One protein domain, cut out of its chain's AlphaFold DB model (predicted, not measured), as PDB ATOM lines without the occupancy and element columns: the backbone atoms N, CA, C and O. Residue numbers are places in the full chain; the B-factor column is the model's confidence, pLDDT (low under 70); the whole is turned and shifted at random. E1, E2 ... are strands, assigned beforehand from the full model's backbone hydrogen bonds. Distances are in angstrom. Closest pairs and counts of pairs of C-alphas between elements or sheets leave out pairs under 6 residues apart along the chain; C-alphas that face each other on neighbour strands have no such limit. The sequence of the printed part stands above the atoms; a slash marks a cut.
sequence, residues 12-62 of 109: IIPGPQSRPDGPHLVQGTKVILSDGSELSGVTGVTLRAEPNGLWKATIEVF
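Overview. This is residues 12 to 62 of the 109 residues of an uncharacterized protein of Pseudomonas coronafaciens pv. coronafaciens (UniProt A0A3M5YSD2). What shape is this? With little regular structure, it has a long hairpin, E2 and E3, at one end and a loop within residues 12 to 29 at the other, with short E1 near Val 42 of E2. What builds it? The printed part has 51 residues and no named helix; E1, E2 and E3, in that order, hold 19 residues, class all strand, and the sheet E2 - E3 is antiparallel. How compact? It is loose, with a radius of gyration of the C-alphas of 12.9 A and spans of 39 by 25 by 18 A.

Arrangement. How is the sheet paired? E2, residues 42 to 49, and E3, residues 55 to 61, form an antiparallel hairpin at 170 degrees; N 46 and O 58, 2.9 A apart, are within hydrogen-bond range. Where is E1, residues 30 to 33? It pairs with no named strand and is apart from E3; short antiparallel pairings join its residues 30 to 31 with 12 to 13 and 31 to 32 with 38 to 39.

Along the chain. How long are the strands? E2 measures 21.1 A, E3 19.8 A and E1 9.9 A. Where are anchors? C-alpha 30 begins E1 at (-38.340, -50.435, 15.431); C-alpha 61 ends E3 at (-38.256, -48.825, 25.379).

Size, cuts and confidence. How far does it reach? The C-alphas farthest apart, Pro 20 and Asn 52, are 39.7 A apart. Any cut, long link or low confidence? The printed part has no cut, neither link is long, and no printed residue is under 70 in pLDDT.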
ATOM      1  N   ILE A  12     -40.690 -44.703  12.206       94.69
ATOM      2  CA  ILE A  12     -41.351 -45.807  12.905       94.69
ATOM      3  C   ILE A  12     -41.620 -46.913  11.891       94.69
ATOM      4  O   ILE A  12     -42.357 -46.709  10.926       94.69
ATOM      5  N   ILE A  13     -41.036 -48.083  12.125       94.31
ATOM      6  CA  ILE A  13     -41.334 -49.300  11.375       94.31
ATOM      7  C   ILE A  13     -42.232 -50.145  12.281       94.31
ATOM      8  O   ILE A  13     -41.752 -50.629  13.313       94.31
ATOM      9  N   PRO A  14     -43.529 -50.280  11.960       93.06
ATOM     10  CA  PRO A  14     -44.458 -50.975  12.834       93.06
ATOM     11  C   PRO A  14     -44.102 -52.462  12.933       93.06
ATOM     12  O   PRO A  14     -43.592 -53.057  11.982       93.06
ATOM     13  N   GLY A  15     -44.393 -53.058  14.092       91.56
ATOM     14  CA  GLY A  15     -44.220 -54.491  14.319       91.56
ATOM     15  C   GLY A  15     -45.114 -55.358  13.420       91.56
ATOM     16  O   GLY A  15     -45.862 -54.850  12.584       91.56
ATOM     17  N   PRO A  16     -45.078 -56.689  13.562       93.50
ATOM     18  CA  PRO A  16     -45.931 -57.579  12.784       93.50
ATOM     19  C   PRO A  16     -47.419 -57.326  13.058       93.50
ATOM     20  O   PRO A  16     -47.817 -56.889  14.140       93.50
ATOM     21  N   GLN A  17     -48.259 -57.631  12.074       94.56
ATOM     22  CA  GLN A  17     -49.705 -57.617  12.262       94.56
ATOM     23  C   GLN A  17     -50.161 -58.887  12.979       94.56
ATOM     24  O   GLN A  17     -49.652 -59.979  12.735       94.56
ATOM     25  N   SER A  18     -51.162 -58.743  13.846       89.56
ATOM     26  CA  SER A  18     -51.787 -59.876  14.550       89.56
ATOM     27  C   SER A  18     -52.548 -60.830  13.616       89.56
ATOM     28  O   SER A  18     -52.711 -62.009  13.918       89.56
ATOM     29  N   ARG A  19     -53.022 -60.310  12.483       93.69
ATOM     30  CA  ARG A  19     -53.711 -61.011  11.394       93.69
ATOM     31  C   ARG A  19     -53.607 -60.157  10.123       93.69
ATOM     32  O   ARG A  19     -53.355 -58.958  10.264       93.69
ATOM     33  N   PRO A  20     -53.841 -60.715   8.923       94.19
ATOM     34  CA  PRO A  20     -53.919 -59.919   7.701       94.19
ATOM     35  C   PRO A  20     -54.898 -58.749   7.863       94.19
ATOM     36  O   PRO A  20     -55.981 -58.931   8.426       94.19
ATOM     37  N   ASP A  21     -54.478 -57.556   7.439       92.06
ATOM     38  CA  ASP A  21     -55.235 -56.295   7.534       92.06
ATOM     39  C   ASP A  21     -55.648 -55.894   8.967       92.06
ATOM     40  O   ASP A  21     -56.536 -55.065   9.184       92.06
ATOM     41  N   GLY A  22     -55.012 -56.492   9.977       92.44
ATOM     42  CA  GLY A  22     -55.208 -56.174  11.386       92.44
ATOM     43  C   GLY A  22     -54.274 -55.074  11.899       92.44
ATOM     44  O   GLY A  22     -53.348 -54.648  11.207       92.44
ATOM     45  N   PRO A  23     -54.468 -54.628  13.153       93.19
ATOM     46  CA  PRO A  23     -53.542 -53.701  13.784       93.19
ATOM     47  C   PRO A  23     -52.156 -54.336  13.951       93.19
ATOM     48  O   PRO A  23     -52.022 -55.539  14.223       93.19
ATOM     49  N   HIS A  24     -51.132 -53.493  13.825       94.44
ATOM     50  CA  HIS A  24     -49.755 -53.848  14.140       94.44
ATOM     51  C   HIS A  24     -49.576 -53.985  15.652       94.44
ATOM     52  O   HIS A  24     -50.095 -53.183  16.431       94.44
ATOM     53  N   LEU A  25     -48.833 -55.008  16.064       92.06
ATOM     54  CA  LEU A  25     -48.412 -55.164  17.447       92.06
ATOM     55  C   LEU A  25     -47.324 -54.136  17.773       92.06
ATOM     56  O   LEU A  25     -46.472 -53.830  16.938       92.06
ATOM     57  N   VAL A  26     -47.330 -53.629  19.009       90.69
ATOM     58  CA  VAL A  26     -46.265 -52.729  19.479       90.69
ATOM     59  C   VAL A  26     -44.932 -53.470  19.576       90.69
ATOM     60  O   VAL A  26     -43.899 -52.956  19.151       90.69
ATOM     61  N   GLN A  27     -44.965 -54.719  20.047       89.31
ATOM     62  CA  GLN A  27     -43.785 -55.564  20.136       89.31
ATOM     63  C   GLN A  27     -43.242 -55.867  18.736       89.31
ATOM     64  O   GLN A  27     -43.972 -56.309  17.853       89.31
ATOM     65  N   GLY A  28     -41.942 -55.636  18.551       88.75
ATOM     66  CA  GLY A  28     -41.282 -55.737  17.249       88.75
ATOM     67  C   GLY A  28     -41.259 -54.424  16.463       88.75
ATOM     68  O   GLY A  28     -40.644 -54.387  15.400       88.75
ATOM     69  N   THR A  29     -41.870 -53.351  16.980       93.38
ATOM     70  CA  THR A  29     -41.687 -52.003  16.429       93.38
ATOM     71  C   THR A  29     -40.223 -51.589  16.557       93.38
ATOM     72  O   THR A  29     -39.610 -51.758  17.614       93.38
ATOM     73  N   LYS A  30     -39.682 -51.023  15.479       92.94
ATOM     74  CA  LYS A  30     -38.340 -50.435  15.431       92.94
ATOM     75  C   LYS A  30     -38.464 -48.939  15.200       92.94
ATOM     76  O   LYS A  30     -39.286 -48.508  14.386       92.94
ATOM     77  N   VAL A  31     -37.635 -48.154  15.881       94.25
ATOM     78  CA  VAL A  31     -37.552 -46.711  15.636       94.25
ATOM     79  C   VAL A  31     -36.141 -46.349  15.200       94.25
ATOM     80  O   VAL A  31     -35.191 -46.587  15.936       94.25
ATOM     81  N   ILE A  32     -36.010 -45.765  14.010       94.12
ATOM     82  CA  ILE A  32     -34.731 -45.279  13.479       94.12
ATOM     83  C   ILE A  32     -34.637 -43.777  13.728       94.12
ATOM     84  O   ILE A  32     -35.494 -43.019  13.263       94.12
ATOM     85  N   LEU A  33     -33.617 -43.346  14.465       91.69
ATOM     86  CA  LEU A  33     -33.373 -41.945  14.796       91.69
ATOM     87  C   LEU A  33     -32.619 -41.221  13.672       91.69
ATOM     88  O   LEU A  33     -32.062 -41.829  12.759       91.69
ATOM     89  N   SER A  34     -32.582 -39.891  13.744       89.25
ATOM     90  CA  SER A  34     -31.954 -39.039  12.722       89.25
ATOM     91  C   SER A  34     -30.450 -39.258  12.545       89.25
ATOM     92  O   SER A  34     -29.896 -38.865  11.526       89.25
ATOM     93  N   ASP A  35     -29.786 -39.827  13.549       88.50
ATOM     94  CA  ASP A  35     -28.368 -40.197  13.495       88.50
ATOM     95  C   ASP A  35     -28.139 -41.602  12.905       88.50
ATOM     96  O   ASP A  35     -26.998 -42.045  12.800       88.50
ATOM     97  N   GLY A  36     -29.211 -42.292  12.499       89.25
ATOM     98  CA  GLY A  36     -29.181 -43.647  11.958       89.25
ATOM     99  C   GLY A  36     -29.209 -44.751  13.015       89.25
ATOM    100  O   GLY A  36     -29.265 -45.922  12.646       89.25
ATOM    101  N   SER A  37     -29.192 -44.414  14.309       90.19
ATOM    102  CA  SER A  37     -29.307 -45.413  15.374       90.19
ATOM    103  C   SER A  37     -30.708 -46.032  15.424       90.19
ATOM    104  O   SER A  37     -31.713 -45.382  15.118       90.19
ATOM    105  N   GLU A  38     -30.775 -47.308  15.804       91.62
ATOM    106  CA  GLU A  38     -32.025 -48.046  15.992       91.62
ATOM    107  C   GLU A  38     -32.334 -48.173  17.486       91.62
ATOM    108  O   GLU A  38     -31.526 -48.684  18.260       91.62
ATOM    109  N   LEU A  39     -33.539 -47.759  17.878       89.56
ATOM    110  CA  LEU A  39     -34.138 -48.124  19.153       89.56
ATOM    111  C   LEU A  39     -34.918 -49.431  18.976       89.56
ATOM    112  O   LEU A  39     -35.891 -49.495  18.214       89.56
ATOM    113  N   SER A  40     -34.484 -50.462  19.697       84.88
ATOM    114  CA  SER A  40     -35.147 -51.761  19.799       84.88
ATOM    115  C   SER A  40     -35.906 -51.887  21.127       84.88
ATOM    116  O   SER A  40     -35.763 -51.061  22.027       84.88
ATOM    117  N   GLY A  41     -36.764 -52.906  21.250       89.75
ATOM    118  CA  GLY A  41     -37.520 -53.144  22.487       89.75
ATOM    119  C   GLY A  41     -38.585 -52.085  22.783       89.75
ATOM    120  O   GLY A  41     -38.914 -51.869  23.945       89.75
ATOM    121  N   VAL A  42     -39.114 -51.420  21.752       92.44
ATOM    122  CA  VAL A  42     -40.123 -50.361  21.889       92.44
ATOM    123  C   VAL A  42     -41.402 -50.909  22.527       92.44
ATOM    124  O   VAL A  42     -41.983 -51.883  22.046       92.44
ATOM    125  N   THR A  43     -41.849 -50.254  23.597       93.38
ATOM    126  CA  THR A  43     -43.075 -50.585  24.342       93.38
ATOM    127  C   THR A  43     -44.199 -49.588  24.099       93.38
ATOM    128  O   THR A  43     -45.360 -49.919  24.328       93.38
ATOM    129  N   GLY A  44     -43.879 -48.394  23.599       92.19
ATOM    130  CA  GLY A  44     -44.863 -47.353  23.341       92.19
ATOM    131  C   GLY A  44     -44.286 -46.195  22.539       92.19
ATOM    132  O   GLY A  44     -43.116 -45.842  22.673       92.19
ATOM    133  N   VAL A  45     -45.121 -45.588  21.697       92.50
ATOM    134  CA  VAL A  45     -44.808 -44.330  21.013       92.50
ATOM    135  C   VAL A  45     -46.013 -43.409  21.138       92.50
ATOM    136  O   VAL A  45     -47.106 -43.750  20.692       92.50
ATOM    137  N   THR A  46     -45.811 -42.235  21.731       93.56
ATOM    138  CA  THR A  46     -46.845 -41.206  21.879       93.56
ATOM    139  C   THR A  46     -46.397 -39.927  21.190       93.56
ATOM    140  O   THR A  46     -45.318 -39.415  21.479       93.56
ATOM    141  N   LEU A  47     -47.243 -39.383  20.314       92.25
ATOM    142  CA  LEU A  47     -47.061 -38.067  19.707       92.25
ATOM    143  C   LEU A  47     -48.185 -37.143  20.180       92.25
ATOM    144  O   LEU A  47     -49.360 -37.421  19.946       92.25
ATOM    145  N   ARG A  48     -47.830 -36.046  20.853       93.75
ATOM    146  CA  ARG A  48     -48.788 -35.113  21.453       93.75
ATOM    147  C   ARG A  48     -48.444 -33.671  21.105       93.75
ATOM    148  O   ARG A  48     -47.310 -33.242  21.296       93.75
ATOM    149  N   ALA A  49     -49.436 -32.916  20.644       92.69
ATOM    150  CA  ALA A  49     -49.352 -31.463  20.542       92.69
ATOM    151  C   ALA A  49     -49.764 -30.831  21.881       92.69
ATOM    152  O   ALA A  49     -50.838 -31.122  22.411       92.69
ATOM    153  N   GLU A  50     -48.902 -29.991  22.448       92.19
ATOM    154  CA  GLU A  50     -49.174 -29.262  23.688       92.19
ATOM    155  C   GLU A  50     -49.956 -27.962  23.420       92.19
ATOM    156  O   GLU A  50     -49.814 -27.382  22.339       92.19
ATOM    157  N   PRO A  51     -50.726 -27.438  24.400       87.38
ATOM    158  CA  PRO A  51     -51.533 -26.218  24.243       87.38
ATOM    159  C   PRO A  51     -50.766 -24.950  23.814       87.38
ATOM    160  O   PRO A  51     -51.385 -23.968  23.423       87.38
ATOM    161  N   ASN A  52     -49.432 -24.957  23.870       83.94
ATOM    162  CA  ASN A  52     -48.552 -23.866  23.437       83.94
ATOM    163  C   ASN A  52     -47.852 -24.126  22.085       83.94
ATOM    164  O   ASN A  52     -46.905 -23.423  21.737       83.94
ATOM    165  N   GLY A  53     -48.302 -25.130  21.327       78.38
ATOM    166  CA  GLY A  53     -47.843 -25.395  19.961       78.38
ATOM    167  C   GLY A  53     -46.585 -26.258  19.845       78.38
ATOM    168  O   GLY A  53     -46.078 -26.437  18.738       78.38
ATOM    169  N   LEU A  54     -46.074 -26.817  20.947       87.19
ATOM    170  CA  LEU A  54     -44.951 -27.754  20.895       87.19
ATOM    171  C   LEU A  54     -45.444 -29.180  20.642       87.19
ATOM    172  O   LEU A  54     -46.248 -29.716  21.403       87.19
ATOM    173  N   TRP A  55     -44.911 -29.814  19.603       88.00
ATOM    174  CA  TRP A  55     -45.041 -31.255  19.414       88.00
ATOM    175  C   TRP A  55     -44.038 -31.981  20.306       88.00
ATOM    176  O   TRP A  55     -42.844 -31.680  20.282       88.00
ATOM    177  N   LYS A  56     -44.519 -32.951  21.081       89.50
ATOM    178  CA  LYS A  56     -43.698 -33.859  21.879       89.50
ATOM    179  C   LYS A  56     -43.888 -35.281  21.386       89.50
ATOM    180  O   LYS A  56     -45.020 -35.743  21.256       89.50
ATOM    181  N   ALA A  57     -42.775 -35.962  21.150       90.06
ATOM    182  CA  ALA A  57     -42.739 -37.394  20.912       90.06
ATOM    183  C   ALA A  57     -42.084 -38.077  22.119       90.06
ATOM    184  O   ALA A  57     -40.985 -37.696  22.521       90.06
ATOM    185  N   THR A  58     -42.756 -39.077  22.678       92.12
ATOM    186  CA  THR A  58     -42.232 -39.936  23.743       92.12
ATOM    187  C   THR A  58     -42.134 -41.351  23.196       92.12
ATOM    188  O   THR A  58     -43.131 -41.889  22.712       92.12
ATOM    189  N   ILE A  59     -40.936 -41.931  23.248       91.69
ATOM    190  CA  ILE A  59     -40.664 -43.312  22.842       91.69
ATOM    191  C   ILE A  59     -40.252 -44.067  24.099       91.69
ATOM    192  O   ILE A  59     -39.258 -43.723  24.736       91.69
ATOM    193  N   GLU A  60     -41.037 -45.069  24.461       93.25
ATOM    194  CA  GLU A  60     -40.780 -45.949  25.592       93.25
ATOM    195  C   GLU A  60     -40.112 -47.222  25.076       93.25
ATOM    196  O   GLU A  60     -40.544 -47.798  24.074       93.25
ATOM    197  N   VAL A  61     -39.042 -47.645  25.745       90.75
ATOM    198  CA  VAL A  61     -38.256 -48.825  25.379       90.75
ATOM    199  C   VAL A  61     -37.964 -49.656  26.619       90.75
ATOM    200  O   VAL A  61     -37.752 -49.110  27.704       90.75
ATOM    201  N   PHE A  62     -37.908 -50.977  26.463       87.75
ATOM    202  CA  PHE A  62     -37.310 -51.827  27.482       87.75
ATOM    203  C   PHE A  62     -35.812 -51.514  27.602       87.75
ATOM    204  O   PHE A  62     -35.127 -51.390  26.582       87.75
TER     205      PHE A  62